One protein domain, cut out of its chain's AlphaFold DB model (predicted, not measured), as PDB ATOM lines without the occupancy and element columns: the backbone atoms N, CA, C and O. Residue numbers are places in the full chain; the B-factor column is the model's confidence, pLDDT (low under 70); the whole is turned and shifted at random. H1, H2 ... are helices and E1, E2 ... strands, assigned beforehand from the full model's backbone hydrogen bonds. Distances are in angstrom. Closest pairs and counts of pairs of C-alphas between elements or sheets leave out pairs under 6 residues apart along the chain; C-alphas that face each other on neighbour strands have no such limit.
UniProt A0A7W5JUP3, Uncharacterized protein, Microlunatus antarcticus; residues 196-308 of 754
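AT A GLANCE: This is residues 196 to 308 of the 754 residues of an uncharacterized protein of Microlunatus antarcticus (UniProt A0A7W5JUP3). What does the model look like at first sight? It is one long, twisted antiparallel sheet, with helix H2 and the tiny helix H1 packed on it near one end of its long strands E2 and E3, and the short hairpin E6 and E7 extending it beside E4 toward the other end. What is it made of? The printed part has 113 residues, with two named helices and seven named strands in the order H1 E1 E2 E3 E4 E5 H2 E6 E7, a mixed class. The sheet is branched at E3, and E1 to E4 form a meander, each strand the antiparallel neighbour of the one before. How is it proportioned? It is elongated, with spans of 51 by 27 by 21 A, and only just compact, close to loose, with a radius of gyration of the C-alphas of 15.6 A.

HOW THE PARTS SIT: Where does the first helix sit? H1, residues 199 to 202, is on the sheet over E2, residues 220 to 230, at a height of 7.5 A; their closest C-alphas, of Lys 202 and Ala 229, are 6.2 A apart. Which strands are neighbours? E2 forms antiparallel hairpins with E1, residues 204 to 212, on one side and E3, residues 236 to 249, on the other; N 209 and O 224, and N 223 and O 243, are within hydrogen-bond range, each at 2.8 A. On the other side of E3 from E2 are E4, residues 256 to 263, with N 246 and O 260 at 2.9 A, and E5, residues 266 to 268, with N 266 and O 240 at 2.8 A. E7, residues 303 to 308, is E4's antiparallel neighbour, with N 306 and O 259 at 2.9 A, and forms a hairpin with E6, residues 297 to 300, with N 297 and O 305 at 2.9 A. And the second helix? H2, residues 275 to 288, is on the sheet at a height of 7.5 A, slantwise to the strands, at 39 degrees to E3 on the local plane; its closest C-alphas to E5 are those of Asp 278 and Val 267, 6.4 A. With residues 284 to 288 alone it touches H1, closest at the C-alphas of Ser 288 and Leu 199, 5.8 A. In H2 every O i to N i+4 pair is within hydrogen-bond range, while H1 is too short for such a pair.

IN THESE COORDINATES: Where does the first element begin? H1 begins at C-alpha 199, (129.527, 106.981, 181.772). How long are the elements? E1 measures 25.3 A, E2 30.7 A with a bend of 55 degrees at residue 227, E3 40.4 A, E4 21.7 A, H2 20.8 A and E7 16.8 A, which ends at C-alpha 308, (127.540, 123.760, 192.822).

THE WHOLE: How far does it reach? The two C-alphas farthest apart, of Pro 253 and Leu 272, are 53.0 A apart. Is it continuous and confident? The printed part has no cut and no long link; its mean pLDDT is 84.1, with residues 231 to 236, 252 to 254 and 271 to 278 under 70.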
ATOM      1  N   PRO A 196     128.636 112.456 184.244       83.38
ATOM      2  CA  PRO A 196     129.041 111.438 185.206       83.38
ATOM      3  C   PRO A 196     130.279 110.673 184.732       83.38
ATOM      4  O   PRO A 196     130.307 110.142 183.620       83.38
ATOM      5  N   SER A 197     131.297 110.577 185.589       80.25
ATOM      6  CA  SER A 197     132.557 109.893 185.264       80.25
ATOM      7  C   SER A 197     132.345 108.429 184.874       80.25
ATOM      8  O   SER A 197     133.030 107.908 183.992       80.25
ATOM      9  N   ASP A 198     131.350 107.786 185.486       82.06
ATOM     10  CA  ASP A 198     131.019 106.377 185.277       82.06
ATOM     11  C   ASP A 198     130.480 106.095 183.869       82.06
ATOM     12  O   ASP A 198     130.583 104.962 183.395       82.06
ATOM     13  N   LEU A 199     129.990 107.116 183.154       81.81
ATOM     14  CA  LEU A 199     129.527 106.981 181.772       81.81
ATOM     15  C   LEU A 199     130.657 106.475 180.857       81.81
ATOM     16  O   LEU A 199     130.449 105.589 180.029       81.81
ATOM     17  N   SER A 200     131.879 106.969 181.075       81.06
ATOM     18  CA  SER A 200     133.076 106.549 180.332       81.06
ATOM     19  C   SER A 200     133.503 105.106 180.621       81.06
ATOM     20  O   SER A 200     134.159 104.481 179.794       81.06
ATOM     21  N   ALA A 201     133.104 104.554 181.771       81.38
ATOM     22  CA  ALA A 201     133.369 103.165 182.136       81.38
ATOM     23  C   ALA A 201     132.328 102.186 181.562       81.38
ATOM     24  O   ALA A 201     132.524 100.972 181.646       81.38
ATOM     25  N   LYS A 202     131.204 102.691 181.035       83.31
ATOM     26  CA  LYS A 202     130.100 101.879 180.493       83.31
ATOM     27  C   LYS A 202     129.910 102.017 178.990       83.31
ATOM     28  O   LYS A 202     129.217 101.188 178.409       83.31
ATOM     29  N   ILE A 203     130.501 103.040 178.382       84.88
ATOM     30  CA  ILE A 203     130.443 103.291 176.947       84.88
ATOM     31  C   ILE A 203     131.875 103.270 176.408       84.88
ATOM     32  O   ILE A 203     132.649 104.212 176.591       84.88
ATOM     33  N   ASP A 204     132.227 102.184 175.731       84.62
ATOM     34  CA  ASP A 204     133.509 102.026 175.060       84.62
ATOM     35  C   ASP A 204     133.636 103.048 173.925       84.62
ATOM     36  O   ASP A 204     132.757 103.204 173.074       84.62
ATOM     37  N   GLY A 205     134.762 103.764 173.910       85.12
ATOM     38  CA  GLY A 205     135.021 104.803 172.915       85.12
ATOM     39  C   GLY A 205     134.122 106.036 173.041       85.12
ATOM     40  O   GLY A 205     133.943 106.721 172.034       85.12
ATOM     41  N   LEU A 206     133.583 106.309 174.242       89.38
ATOM     42  CA  LEU A 206     132.731 107.463 174.534       89.38
ATOM     43  C   LEU A 206     133.288 108.757 173.922       89.38
ATOM     44  O   LEU A 206     134.384 109.217 174.258       89.38
ATOM     45  N   ARG A 207     132.492 109.364 173.048       91.81
ATOM     46  CA  ARG A 207     132.694 110.710 172.515       91.81
ATOM     47  C   ARG A 207     131.674 111.622 173.160       91.81
ATOM     48  O   ARG A 207     130.500 111.279 173.171       91.81
ATOM     49  N   VAL A 208     132.123 112.770 173.652       93.31
ATOM     50  CA  VAL A 208     131.265 113.832 174.185       93.31
ATOM     51  C   VAL A 208     131.517 115.115 173.407       93.31
ATOM     52  O   VAL A 208     132.657 115.412 173.041       93.31
ATOM     53  N   SER A 209     130.463 115.853 173.090       94.88
ATOM     54  CA  SER A 209     130.528 117.101 172.327       94.88
ATOM     55  C   SER A 209     129.527 118.096 172.913       94.88
ATOM     56  O   SER A 209     128.325 117.893 172.766       94.88
ATOM     57  N   PRO A 210     129.996 119.129 173.633       95.69
ATOM     58  CA  PRO A 210     129.122 120.157 174.174       95.69
ATOM     59  C   PRO A 210     128.800 121.213 173.108       95.69
ATOM     60  O   PRO A 210     129.622 121.514 172.238       95.69
ATOM     61  N   HIS A 211     127.603 121.781 173.197       96.50
ATOM     62  CA  HIS A 211     127.100 122.809 172.298       96.50
ATOM     63  C   HIS A 211     126.348 123.877 173.095       96.50
ATOM     64  O   HIS A 211     125.223 123.647 173.546       96.50
ATOM     65  N   TRP A 212     126.948 125.058 173.246       96.50
ATOM     66  CA  TRP A 212     126.277 126.235 173.800       96.50
ATOM     67  C   TRP A 212     125.113 126.668 172.897       96.50
ATOM     68  O   TRP A 212     125.306 127.033 171.733       96.50
ATOM     69  N   ARG A 213     123.887 126.591 173.425       95.31
ATOM     70  CA  ARG A 213     122.636 126.859 172.699       95.31
ATOM     71  C   ARG A 213     121.617 127.516 173.631       95.31
ATOM     72  O   ARG A 213     120.646 126.870 174.008       95.31
ATOM     73  N   PRO A 214     121.828 128.779 174.029       94.81
ATOM     74  CA  PRO A 214     120.958 129.435 174.994       94.81
ATOM     75  C   PRO A 214     119.508 129.500 174.495       94.81
ATOM     76  O   PRO A 214     119.262 129.814 173.327       94.81
ATOM     77  N   ASP A 215     118.552 129.243 175.389       90.56
ATOM     78  CA  ASP A 215     117.120 129.372 175.107       90.56
ATOM     79  C   ASP A 215     116.609 130.719 175.633       90.56
ATOM     80  O   ASP A 215     116.278 130.892 176.811       90.56
ATOM     81  N   GLY A 216     116.627 131.728 174.761       91.62
ATOM     82  CA  GLY A 216     116.360 133.108 175.153       91.62
ATOM     83  C   GLY A 216     117.404 133.604 176.156       91.62
ATOM     84  O   GLY A 216     118.577 133.724 175.818       91.62
ATOM     85  N   THR A 217     116.976 133.911 177.383       92.25
ATOM     86  CA  THR A 217     117.872 134.322 178.481       92.25
ATOM     87  C   THR A 217     118.320 133.156 179.361       92.25
ATOM     88  O   THR A 217     119.074 133.380 180.308       92.25
ATOM     89  N   THR A 218     117.848 131.937 179.098       94.06
ATOM     90  CA  THR A 218     118.199 130.745 179.875       94.06
ATOM     91  C   THR A 218     119.526 130.173 179.370       94.06
ATOM     92  O   THR A 218     119.628 129.829 178.189       94.06
ATOM     93  N   PRO A 219     120.554 130.057 180.229       96.69
ATOM     94  CA  PRO A 219     121.808 129.419 179.855       96.69
ATOM     95  C   PRO A 219     121.609 127.927 179.651       96.69
ATOM     96  O   PRO A 219     121.192 127.230 180.578       96.69
ATOM     97  N   HIS A 220     121.945 127.456 178.452       96.88
ATOM     98  CA  HIS A 220     121.667 126.094 178.029       96.88
ATOM     99  C   HIS A 220     122.815 125.507 177.204       96.88
ATOM    100  O   HIS A 220     123.339 126.149 176.286       96.88
ATOM    101  N   VAL A 221     123.196 124.274 177.535       97.38
ATOM    102  CA  VAL A 221     124.185 123.478 176.800       97.38
ATOM    103  C   VAL A 221     123.601 122.105 176.505       97.38
ATOM    104  O   VAL A 221     123.199 121.398 177.428       97.38
ATOM    105  N   ASP A 222     123.653 121.694 175.243       96.56
ATOM    106  CA  ASP A 222     123.452 120.297 174.859       96.56
ATOM    107  C   ASP A 222     124.806 119.585 174.860       96.56
ATOM    108  O   ASP A 222     125.726 119.998 174.154       96.56
ATOM    109  N   VAL A 223     124.953 118.518 175.644       95.88
ATOM    110  CA  VAL A 223     126.123 117.634 175.588       95.88
ATOM    111  C   VAL A 223     125.727 116.349 174.882       95.88
ATOM    112  O   VAL A 223     125.133 115.451 175.486       95.88
ATOM    113  N   ASP A 224     126.075 116.259 173.605       94.94
ATOM    114  CA  ASP A 224     125.860 115.060 172.805       94.94
ATOM    115  C   ASP A 224     126.913 114.012 173.167       94.94
ATOM    116  O   ASP A 224     128.108 114.316 173.263       94.94
ATOM    117  N   TYR A 225     126.482 112.769 173.371       92.81
ATOM    118  CA  TYR A 225     127.372 111.652 173.650       92.81
ATOM    119  C   TYR A 225     127.083 110.453 172.751       92.81
ATOM    120  O   TYR A 225     125.942 110.194 172.384       92.81
ATOM    121  N   SER A 226     128.130 109.712 172.382       92.81
ATOM    122  CA  SER A 226     128.002 108.479 171.594       92.81
ATOM    123  C   SER A 226     129.138 107.491 171.851       92.81
ATOM    124  O   SER A 226     130.239 107.887 172.238       92.81
ATOM    125  N   GLY A 227     128.890 106.204 171.617       90.69
ATOM    126  CA  GLY A 227     129.904 105.153 171.681       90.69
ATOM    127  C   GLY A 227     129.297 103.754 171.616       90.69
ATOM    128  O   GLY A 227     128.212 103.574 171.071       90.69
ATOM    129  N   GLN A 228     130.008 102.766 172.158       86.31
ATOM    130  CA  GLN A 228     129.582 101.365 172.166       86.31
ATOM    131  C   GLN A 228     129.260 100.909 173.585       86.31
ATOM    132  O   GLN A 228     130.099 101.032 174.473       86.31
ATOM    133  N   ALA A 229     128.080 100.344 173.816       81.12
ATOM    134  CA  ALA A 229     127.741  99.761 175.110       81.12
ATOM    135  C   ALA A 229     127.902  98.230 175.096       81.12
ATOM    136  O   ALA A 229     127.530  97.581 174.110       81.12
ATOM    137  N   PRO A 230     128.414  97.623 176.186       71.25
ATOM    138  CA  PRO A 230     128.496  96.176 176.301       71.25
ATOM    139  C   PRO A 230     127.086  95.586 176.391       71.25
ATOM    140  O   PRO A 230     126.336  95.866 177.330       71.25
ATOM    141  N   ALA A 231     126.734  94.743 175.423       68.75
ATOM    142  CA  ALA A 231     125.518  93.941 175.440       68.75
ATOM    143  C   ALA A 231     125.866  92.476 175.785       68.75
ATOM    144  O   ALA A 231     127.042  92.095 175.782       68.75
ATOM    145  N   PRO A 232     124.880  91.632 176.143       68.69
ATOM    146  CA  PRO A 232     125.114  90.203 176.322       68.69
ATOM    147  C   PRO A 232     125.831  89.611 175.096       68.69
ATOM    148  O   PRO A 232     125.399  89.823 173.963       68.69
ATOM    149  N   ASP A 233     126.931  88.890 175.336       57.53
ATOM    150  CA  ASP A 233     127.773  88.247 174.313       57.53
ATOM    151  C   ASP A 233     126.902  87.512 173.266       57.53
ATOM    152  O   ASP A 233     126.028  86.730 173.672       57.53
ATOM    153  N   PRO A 234     127.073  87.743 171.941       57.72
ATOM    154  CA  PRO A 234     128.181  88.432 171.250       57.72
ATOM    155  C   PRO A 234     127.894  89.850 170.734       57.72
ATOM    156  O   PRO A 234     128.506  90.273 169.751       57.72
ATOM    157  N   PHE A 235     126.959  90.586 171.333       66.00
ATOM    158  CA  PHE A 235     126.527  91.875 170.786       66.00
ATOM    159  C   PHE A 235     127.300  93.067 171.378       66.00
ATOM    160  O   PHE A 235     127.643  93.087 172.559       66.00
ATOM    161  N   ALA A 236     127.533  94.080 170.546       68.19
ATOM    162  CA  ALA A 236     127.907  95.432 170.952       68.19
ATOM    163  C   ALA A 236     126.899  96.386 170.305       68.19
ATOM    164  O   ALA A 236     126.511  96.169 169.154       68.19
ATOM    165  N   GLY A 237     126.419  97.350 171.083       75.44
ATOM    166  CA  GLY A 237     125.370  98.273 170.672       75.44
ATOM    167  C   GLY A 237     125.886  99.673 170.442       75.44
ATOM    168  O   GLY A 237     126.563 100.204 171.325       75.44
ATOM    169  N   ASP A 238     125.498 100.283 169.323       85.38
ATOM    170  CA  ASP A 238     125.646 101.722 169.147       85.38
ATOM    171  C   ASP A 238     124.719 102.422 170.143       85.38
ATOM    172  O   ASP A 238     123.526 102.118 170.236       85.38
ATOM    173  N   VAL A 239     125.281 103.337 170.928       87.94
ATOM    174  CA  VAL A 239     124.511 104.170 171.847       87.94
ATOM    175  C   VAL A 239     124.817 105.628 171.600       87.94
ATOM    176  O   VAL A 239     125.980 106.018 171.467       87.94
ATOM    177  N   ASP A 240     123.766 106.432 171.572       91.19
ATOM    178  CA  ASP A 240     123.846 107.879 171.462       91.19
ATOM    179  C   ASP A 240     122.778 108.546 172.329       91.19
ATOM    180  O   ASP A 240     121.806 107.927 172.766       91.19
ATOM    181  N   GLY A 241     122.997 109.807 172.661       91.62
ATOM    182  CA  GLY A 241     122.078 110.568 173.485       91.62
ATOM    183  C   GLY A 241     122.561 111.987 173.706       91.62
ATOM    184  O   GLY A 241     123.654 112.369 173.285       91.62
ATOM    185  N   THR A 242     121.740 112.757 174.405       94.19
ATOM    186  CA  THR A 242     122.031 114.153 174.733       94.19
ATOM    187  C   THR A 242     121.745 114.389 176.206       94.19
ATOM    188  O   THR A 242     120.721 113.940 176.730       94.19
ATOM    189  N   LEU A 243     122.649 115.100 176.876       93.94
ATOM    190  CA  LEU A 243     122.411 115.714 178.178       93.94
ATOM    191  C   LEU A 243     122.121 117.198 177.943       93.94
ATOM    192  O   LEU A 243     123.031 117.968 177.648       93.94
ATOM    193  N   SER A 244     120.860 117.590 178.058       95.44
ATOM    194  CA  SER A 244     120.436 118.985 177.971       95.44
ATOM    195  C   SER A 244     120.544 119.623 179.357       95.44
ATOM    196  O   SER A 244     119.850 119.208 180.290       95.44
ATOM    197  N   CYS A 245     121.444 120.595 179.496       95.75
ATOM    198  CA  CYS A 245     121.847 121.208 180.759       95.75
ATOM    199  C   CYS A 245     121.392 122.672 180.833       95.75
ATOM    200  O   CYS A 245     121.967 123.521 180.153       95.75
ATOM    201  N   ASP A 246     120.442 122.974 181.719       96.19
ATOM    202  CA  ASP A 246     120.020 124.341 182.050       96.19
ATOM    203  C   ASP A 246     120.712 124.843 183.321       96.19
ATOM    204  O   ASP A 246     120.743 124.135 184.336       96.19
ATOM    205  N   PHE A 247     121.207 126.082 183.315       95.06
ATOM    206  CA  PHE A 247     121.823 126.702 184.493       95.06
ATOM    207  C   PHE A 247     120.912 127.752 185.136       95.06
ATOM    208  O   PHE A 247     120.350 128.619 184.475       95.06
ATOM    209  N   SER A 248     120.791 127.692 186.460       94.19
ATOM    210  CA  SER A 248     119.983 128.616 187.267       94.19
ATOM    211  C   SER A 248     120.587 128.782 188.660       94.19
ATOM    212  O   SER A 248     121.492 128.042 189.035       94.19
ATOM    213  N   LEU A 249     120.110 129.739 189.458       90.88
ATOM    214  CA  LEU A 249     120.493 129.798 190.872       90.88
ATOM    215  C   LEU A 249     119.718 128.761 191.684       90.88
ATOM    216  O   LEU A 249     118.516 128.568 191.490       90.88
ATOM    217  N   SER A 250     120.405 128.111 192.621       87.12
ATOM    218  CA  SER A 250     119.767 127.243 193.604       87.12
ATOM    219  C   SER A 250     118.797 128.067 194.471       87.12
ATOM    220  O   SER A 250     119.095 129.212 194.822       87.12
ATOM    221  N   PRO A 251     117.622 127.521 194.828       73.06
ATOM    222  CA  PRO A 251     116.691 128.201 195.710       73.06
ATOM    223  C   PRO A 251     117.288 128.338 197.124       73.06
ATOM    224  O   PRO A 251     118.038 127.458 197.566       73.06
ATOM    225  N   PRO A 252     116.926 129.401 197.868       60.44
ATOM    226  CA  PRO A 252     117.339 129.569 199.256       60.44
ATOM    227  C   PRO A 252     117.020 128.325 200.107       60.44
ATOM    228  O   PRO A 252     115.995 127.679 199.875       60.44
ATOM    229  N   PRO A 253     117.859 127.979 201.103       56.72
ATOM    230  CA  PRO A 253     118.987 128.759 201.632       56.72
ATOM    231  C   PRO A 253     120.340 128.480 200.948       56.72
ATOM    232  O   PRO A 253     121.363 128.997 201.392       56.72
ATOM    233  N   VAL A 254     120.383 127.647 199.902       62.28
ATOM    234  CA  VAL A 254     121.640 127.256 199.248       62.28
ATOM    235  C   VAL A 254     122.058 128.331 198.246       62.28
ATOM    236  O   VAL A 254     121.375 128.548 197.251       62.28
ATOM    237  N   LEU A 255     123.202 128.980 198.479       71.81
ATOM    238  CA  LEU A 255     123.820 129.871 197.494       71.81
ATOM    239  C   LEU A 255     124.647 129.035 196.504       71.81
ATOM    240  O   LEU A 255     125.811 128.709 196.759       71.81
ATOM    241  N   GLY A 256     124.036 128.651 195.387       86.56
ATOM    242  CA  GLY A 256     124.659 127.765 194.409       86.56
ATOM    243  C   GLY A 256     124.215 128.016 192.974       86.56
ATOM    244  O   GLY A 256     123.197 128.656 192.719       86.56
ATOM    245  N   LEU A 257     125.007 127.499 192.040       89.81
ATOM    246  CA  LEU A 257     124.642 127.318 190.646       89.81
ATOM    247  C   LEU A 257     124.029 125.927 190.498       89.81
ATOM    248  O   LEU A 257     124.711 124.913 190.676       89.81
ATOM    249  N   ARG A 258     122.747 125.891 190.163       92.06
ATOM    250  CA  ARG A 258     121.997 124.687 189.843       92.06
ATOM    251  C   ARG A 258     122.120 124.373 188.361       92.06
ATOM    252  O   ARG A 258     121.693 125.168 187.525       92.06
ATOM    253  N   THR A 259     122.614 123.183 188.050       93.44
ATOM    254  CA  THR A 259     122.513 122.575 186.723       93.44
ATOM    255  C   THR A 259     121.352 121.591 186.730       93.44
ATOM    256  O   THR A 259     121.396 120.589 187.446       93.44
ATOM    257  N   SER A 260     120.310 121.877 185.956       94.25
ATOM    258  CA  SER A 260     119.206 120.949 185.710       94.25
ATOM    259  C   SER A 260     119.509 120.180 184.436       94.25
ATOM    260  O   SER A 260     119.675 120.780 183.381       94.25
ATOM    261  N   VAL A 261     119.612 118.862 184.541       93.88
ATOM    262  CA  VAL A 261     119.956 117.992 183.420       93.88
ATOM    263  C   VAL A 261     118.736 117.172 183.046       93.88
ATOM    264  O   VAL A 261     118.165 116.485 183.896       93.88
ATOM    265  N   THR A 262     118.366 117.214 181.772       94.38
ATOM    266  CA  THR A 262     117.440 116.261 181.155       94.38
ATOM    267  C   THR A 262     118.225 115.416 180.170       94.38
ATOM    268  O   THR A 262     118.993 115.957 179.382       94.38
ATOM    269  N   TRP A 263     118.051 114.099 180.206       93.31
ATOM    270  CA  TRP A 263     118.838 113.203 179.366       93.31
ATOM    271  C   TRP A 263     117.985 112.324 178.454       93.31
ATOM    272  O   TRP A 263     116.878 111.894 178.793       93.31
ATOM    273  N   SER A 264     118.523 112.040 177.273       92.12
ATOM    274  CA  SER A 264     117.971 111.102 176.301       92.12
ATOM    275  C   SER A 264     118.974 109.984 176.041       92.12
ATOM    276  O   SER A 264     120.174 110.182 176.156       92.12
ATOM    277  N   LEU A 265     118.475 108.791 175.722       88.88
ATOM    278  CA  LEU A 265     119.301 107.650 175.345       88.88
ATOM    279  C   LEU A 265     118.616 106.912 174.201       88.88
ATOM    280  O   LEU A 265     117.441 106.539 174.318       88.88
ATOM    281  N   HIS A 266     119.371 106.698 173.136       87.50
ATOM    282  CA  HIS A 266     119.063 105.839 172.013       87.50
ATOM    283  C   HIS A 266     120.049 104.667 172.000       87.50
ATOM    284  O   HIS A 266     121.237 104.832 172.276       87.50
ATOM    285  N   VAL A 267     119.528 103.468 171.751       84.69
ATOM    286  CA  VAL A 267     120.304 102.230 171.668       84.69
ATOM    287  C   VAL A 267     119.923 101.564 170.351       84.69
ATOM    288  O   VAL A 267     118.744 101.282 170.137       84.69
ATOM    289  N   ASP A 268     120.908 101.321 169.492       81.88
ATOM    290  CA  ASP A 268     120.762 100.551 168.259       81.88
ATOM    291  C   ASP A 268     121.628  99.284 168.340       81.88
ATOM    292  O   ASP A 268     122.854  99.312 168.216       81.88
ATOM    293  N   LEU A 269     120.971  98.146 168.582       74.12
ATOM    294  CA  LEU A 269     121.601  96.820 168.575       74.12
ATOM    295  C   LEU A 269     121.493  96.122 167.204       74.12
ATOM    296  O   LEU A 269     121.935  94.982 167.042       74.12
ATOM    297  N   GLY A 270     120.905  96.788 166.206       70.06
ATOM    298  CA  GLY A 270     120.616  96.235 164.890       70.06
ATOM    299  C   GLY A 270     119.341  95.378 164.829       70.06
ATOM    300  O   GLY A 270     118.869  94.790 165.797       70.06
ATOM    301  N   THR A 271     118.786  95.251 163.620       66.81
ATOM    302  CA  THR A 271     117.451  94.653 163.353       66.81
ATOM    303  C   THR A 271     117.261  93.171 163.719       66.81
ATOM    304  O   THR A 271     116.145  92.659 163.623       66.81
ATOM    305  N   LEU A 272     118.328  92.461 164.099       63.84
ATOM    306  CA  LEU A 272     118.308  91.023 164.405       63.84
ATOM    307  C   LEU A 272     118.349  90.721 165.912       63.84
ATOM    308  O   LEU A 272     118.319  89.545 166.286       63.84
ATOM    309  N   VAL A 273     118.409  91.746 166.768       64.62
ATOM    310  CA  VAL A 273     118.484  91.591 168.225       64.62
ATOM    311  C   VAL A 273     117.082  91.696 168.849       64.62
ATOM    312  O   VAL A 273     116.294  92.559 168.465       64.62
ATOM    313  N   PRO A 274     116.706  90.800 169.784       69.69
ATOM    314  CA  PRO A 274     115.428  90.900 170.480       69.69
ATOM    315  C   PRO A 274     115.321  92.184 171.317       69.69
ATOM    316  O   PRO A 274     116.214  92.470 172.108       69.69
ATOM    317  N   ALA A 275     114.175  92.866 171.249       69.38
ATOM    318  CA  ALA A 275     113.934  94.144 171.932       69.38
ATOM    319  C   ALA A 275     114.185  94.134 173.458       69.38
ATOM    320  O   ALA A 275     114.507  95.160 174.039       69.38
ATOM    321  N   PHE A 276     114.089  92.977 174.132       69.06
ATOM    322  CA  PHE A 276     114.387  92.897 175.569       69.06
ATOM    323  C   PHE A 276     115.873  93.154 175.893       69.06
ATOM    324  O   PHE A 276     116.206  93.442 177.040       69.06
ATOM    325  N   VAL A 277     116.774  93.005 174.914       66.25
ATOM    326  CA  VAL A 277     118.208  93.282 175.080       66.25
ATOM    327  C   VAL A 277     118.465  94.791 175.052       66.25
ATOM    328  O   VAL A 277     119.298  95.261 175.828       66.25
ATOM    329  N   ASP A 278     117.691  95.549 174.264       67.81
ATOM    330  CA  ASP A 278     117.720  97.019 174.256       67.81
ATOM    331  C   ASP A 278     117.389  97.564 175.656       67.81
ATOM    332  O   ASP A 278     118.102  98.423 176.174       67.81
ATOM    333  N   ASP A 279     116.373  96.993 176.318       75.12
ATOM    334  CA  ASP A 279     115.966  97.373 177.679       75.12
ATOM    335  C   ASP A 279     117.071  97.114 178.722       75.12
ATOM    336  O   ASP A 279     117.250  97.902 179.656       75.12
ATOM    337  N   ILE A 280     117.840  96.027 178.570       75.69
ATOM    338  CA  ILE A 280     118.957  95.695 179.470       75.69
ATOM    339  C   ILE A 280     120.088  96.714 179.311       75.69
ATOM    340  O   ILE A 280     120.571  97.249 180.311       75.69
ATOM    341  N   VAL A 281     120.494  97.004 178.072       76.81
ATOM    342  CA  VAL A 281     121.558  97.979 177.782       76.81
ATOM    343  C   VAL A 281     121.133  99.378 178.234       76.81
ATOM    344  O   VAL A 281     121.890 100.059 178.933       76.81
ATOM    345  N   ALA A 282     119.889  99.770 177.945       80.81
ATOM    346  CA  ALA A 282     119.322 101.032 178.400       80.81
ATOM    347  C   ALA A 282     119.306 101.142 179.932       80.81
ATOM    348  O   ALA A 282     119.654 102.192 180.469       80.81
ATOM    349  N   SER A 283     118.972 100.063 180.651       80.25
ATOM    350  CA  SER A 283     118.979 100.049 182.119       80.25
ATOM    351  C   SER A 283     120.385 100.184 182.712       80.25
ATOM    352  O   SER A 283     120.534 100.810 183.762       80.25
ATOM    353  N   VAL A 284     121.411  99.604 182.081       79.75
ATOM    354  CA  VAL A 284     122.804  99.708 182.549       79.75
ATOM    355  C   VAL A 284     123.326 101.137 182.394       79.75
ATOM    356  O   VAL A 284     123.939 101.674 183.321       79.75
ATOM    357  N   ILE A 285     123.051 101.774 181.254       80.88
ATOM    358  CA  ILE A 285     123.462 103.163 181.004       80.88
ATOM    359  C   ILE A 285     122.660 104.123 181.886       80.88
ATOM    360  O   ILE A 285     123.250 104.992 182.521       80.88
ATOM    361  N   ALA A 286     121.345 103.916 182.018       82.62
ATOM    362  CA  ALA A 286     120.501 104.701 182.918       82.62
ATOM    363  C   ALA A 286     120.991 104.637 184.375       82.62
ATOM    364  O   ALA A 286     120.984 105.653 185.062       82.62
ATOM    365  N   GLY A 287     121.486 103.479 184.830       81.50
ATOM    366  CA  GLY A 287     122.099 103.340 186.156       81.50
ATOM    367  C   GLY A 287     123.380 104.166 186.344       81.50
ATOM    368  O   GLY A 287     123.715 104.516 187.469       81.50
ATOM    369  N   SER A 288     124.073 104.528 185.261       81.94
ATOM    370  CA  SER A 288     125.250 105.421 185.303       81.94
ATOM    371  C   SER A 288     124.865 106.901 185.371       81.94
ATOM    372  O   SER A 288     125.696 107.746 185.685       81.94
ATOM    373  N   LEU A 289     123.597 107.203 185.081       84.38
ATOM    374  CA  LEU A 289     122.977 108.518 185.214       84.38
ATOM    375  C   LEU A 289     122.140 108.618 186.502       84.38
ATOM    376  O   LEU A 289     121.363 109.561 186.649       84.38
ATOM    377  N   ASP A 290     122.285 107.661 187.428       83.75
ATOM    378  CA  ASP A 290     121.680 107.737 188.756       83.75
ATOM    379  C   ASP A 290     122.329 108.884 189.546       83.75
ATOM    380  O   ASP A 290     123.489 108.769 189.946       83.75
ATOM    381  N   PRO A 291     121.602 109.979 189.824       84.19
ATOM    382  CA  PRO A 291     122.182 111.153 190.457       84.19
ATOM    383  C   PRO A 291     122.719 110.891 191.867       84.19
ATOM    384  O   PRO A 291     123.589 111.629 192.329       84.19
ATOM    385  N   THR A 292     122.270 109.831 192.547       81.50
ATOM    386  CA  THR A 292     122.744 109.505 193.900       81.50
ATOM    387  C   THR A 292     124.212 109.078 193.941       81.50
ATOM    388  O   THR A 292     124.848 109.197 194.991       81.50
ATOM    389  N   THR A 293     124.782 108.637 192.815       80.88
ATOM    390  CA  THR A 293     126.174 108.165 192.743       80.88
ATOM    391  C   THR A 293     127.183 109.300 192.549       80.88
ATOM    392  O   THR A 293     128.357 109.131 192.872       80.88
ATOM    393  N   PHE A 294     126.732 110.478 192.105       80.81
ATOM    394  CA  PHE A 294     127.576 111.652 191.841       80.81
ATOM    395  C   PHE A 294     127.062 112.945 192.503       80.81
ATOM    396  O   PHE A 294     127.422 114.049 192.098       80.81
ATOM    397  N   GLY A 295     126.250 112.819 193.560       80.75
ATOM    398  CA  GLY A 295     125.851 113.941 194.423       80.75
ATOM    399  C   GLY A 295     124.720 114.823 193.880       80.75
ATOM    400  O   GLY A 295     124.541 115.943 194.355       80.75
ATOM    401  N   GLY A 296     123.957 114.340 192.900       85.12
ATOM    402  CA  GLY A 296     122.762 115.001 192.383       85.12
ATOM    403  C   GLY A 296     121.471 114.581 193.085       85.12
ATOM    404  O   GLY A 296     121.423 113.642 193.879       85.12
ATOM    405  N   SER A 297     120.382 115.264 192.738       89.25
ATOM    406  CA  SER A 297     119.019 114.929 193.166       89.25
ATOM    407  C   SER A 297     118.145 114.613 191.956       89.25
ATOM    408  O   SER A 297     118.095 115.396 191.012       89.25
ATOM    409  N   SER A 298     117.445 113.477 191.967       90.69
ATOM    410  CA  SER A 298     116.503 113.136 190.893       90.69
ATOM    411  C   SER A 298     115.299 114.081 190.914       90.69
ATOM    412  O   SER A 298     114.717 114.333 191.969       90.69
ATOM    413  N   THR A 299     114.913 114.582 189.740       88.81
ATOM    414  CA  THR A 299     113.685 115.373 189.536       88.81
ATOM    415  C   THR A 299     112.651 114.633 188.688       88.81
ATOM    416  O   THR A 299     111.511 115.076 188.567       88.81
ATOM    417  N   GLY A 300     113.029 113.488 188.121       87.62
ATOM    418  CA  GLY A 300     112.193 112.652 187.275       87.62
ATOM    419  C   GLY A 300     112.952 111.423 186.778       87.62
ATOM    420  O   GLY A 300     114.124 111.220 187.091       87.62
ATOM    421  N   ALA A 301     112.287 110.597 185.967       84.25
ATOM    422  CA  ALA A 301     112.870 109.354 185.452       84.25
ATOM    423  C   ALA A 301     114.091 109.576 184.539       84.25
ATOM    424  O   ALA A 301     114.935 108.693 184.420       84.25
ATOM    425  N   ARG A 302     114.174 110.741 183.884       89.44
ATOM    426  CA  ARG A 302     115.280 111.131 182.995       89.44
ATOM    427  C   ARG A 302     115.776 112.551 183.253       89.44
ATOM    428  O   ARG A 302     116.202 113.250 182.339       89.44
ATOM    429  N   SER A 303     115.656 113.001 184.496       92.19
ATOM    430  CA  SER A 303     116.078 114.341 184.870       92.19
ATOM    431  C   SER A 303     116.600 114.386 186.298       92.19
ATOM    432  O   SER A 303     116.112 113.682 187.190       92.19
ATOM    433  N   PHE A 304     117.605 115.223 186.513       92.62
ATOM    434  CA  PHE A 304     118.211 115.436 187.820       92.62
ATOM    435  C   PHE A 304     118.789 116.845 187.935       92.62
ATOM    436  O   PHE A 304     118.926 117.563 186.947       92.62
ATOM    437  N   THR A 305     119.127 117.246 189.155       92.00
ATOM    438  CA  THR A 305     119.782 118.522 189.447       92.00
ATOM    439  C   THR A 305     121.098 118.311 190.175       92.00
ATOM    440  O   THR A 305     121.188 117.457 191.060       92.00
ATOM    441  N   LEU A 306     122.084 119.138 189.846       89.81
ATOM    442  CA  LEU A 306     123.367 119.248 190.536       89.81
ATOM    443  C   LEU A 306     123.533 120.682 191.037       89.81
ATOM    444  O   LEU A 306     123.451 121.615 190.245       89.81
ATOM    445  N   ASP A 307     123.779 120.861 192.332       88.12
ATOM    446  CA  ASP A 307     124.017 122.177 192.929       88.12
ATOM    447  C   ASP A 307     125.523 122.354 193.196       88.12
ATOM    448  O   ASP A 307     126.139 121.575 193.924       88.12
ATOM    449  N   THR A 308     126.134 123.380 192.596       84.00
ATOM    450  CA  THR A 308     127.540 123.760 192.822       84.00
ATOM    451  C   THR A 308     127.582 125.023 193.675       84.00
ATOM    452  O   THR A 308     127.030 126.044 193.281       84.00
TER     453      THR A 308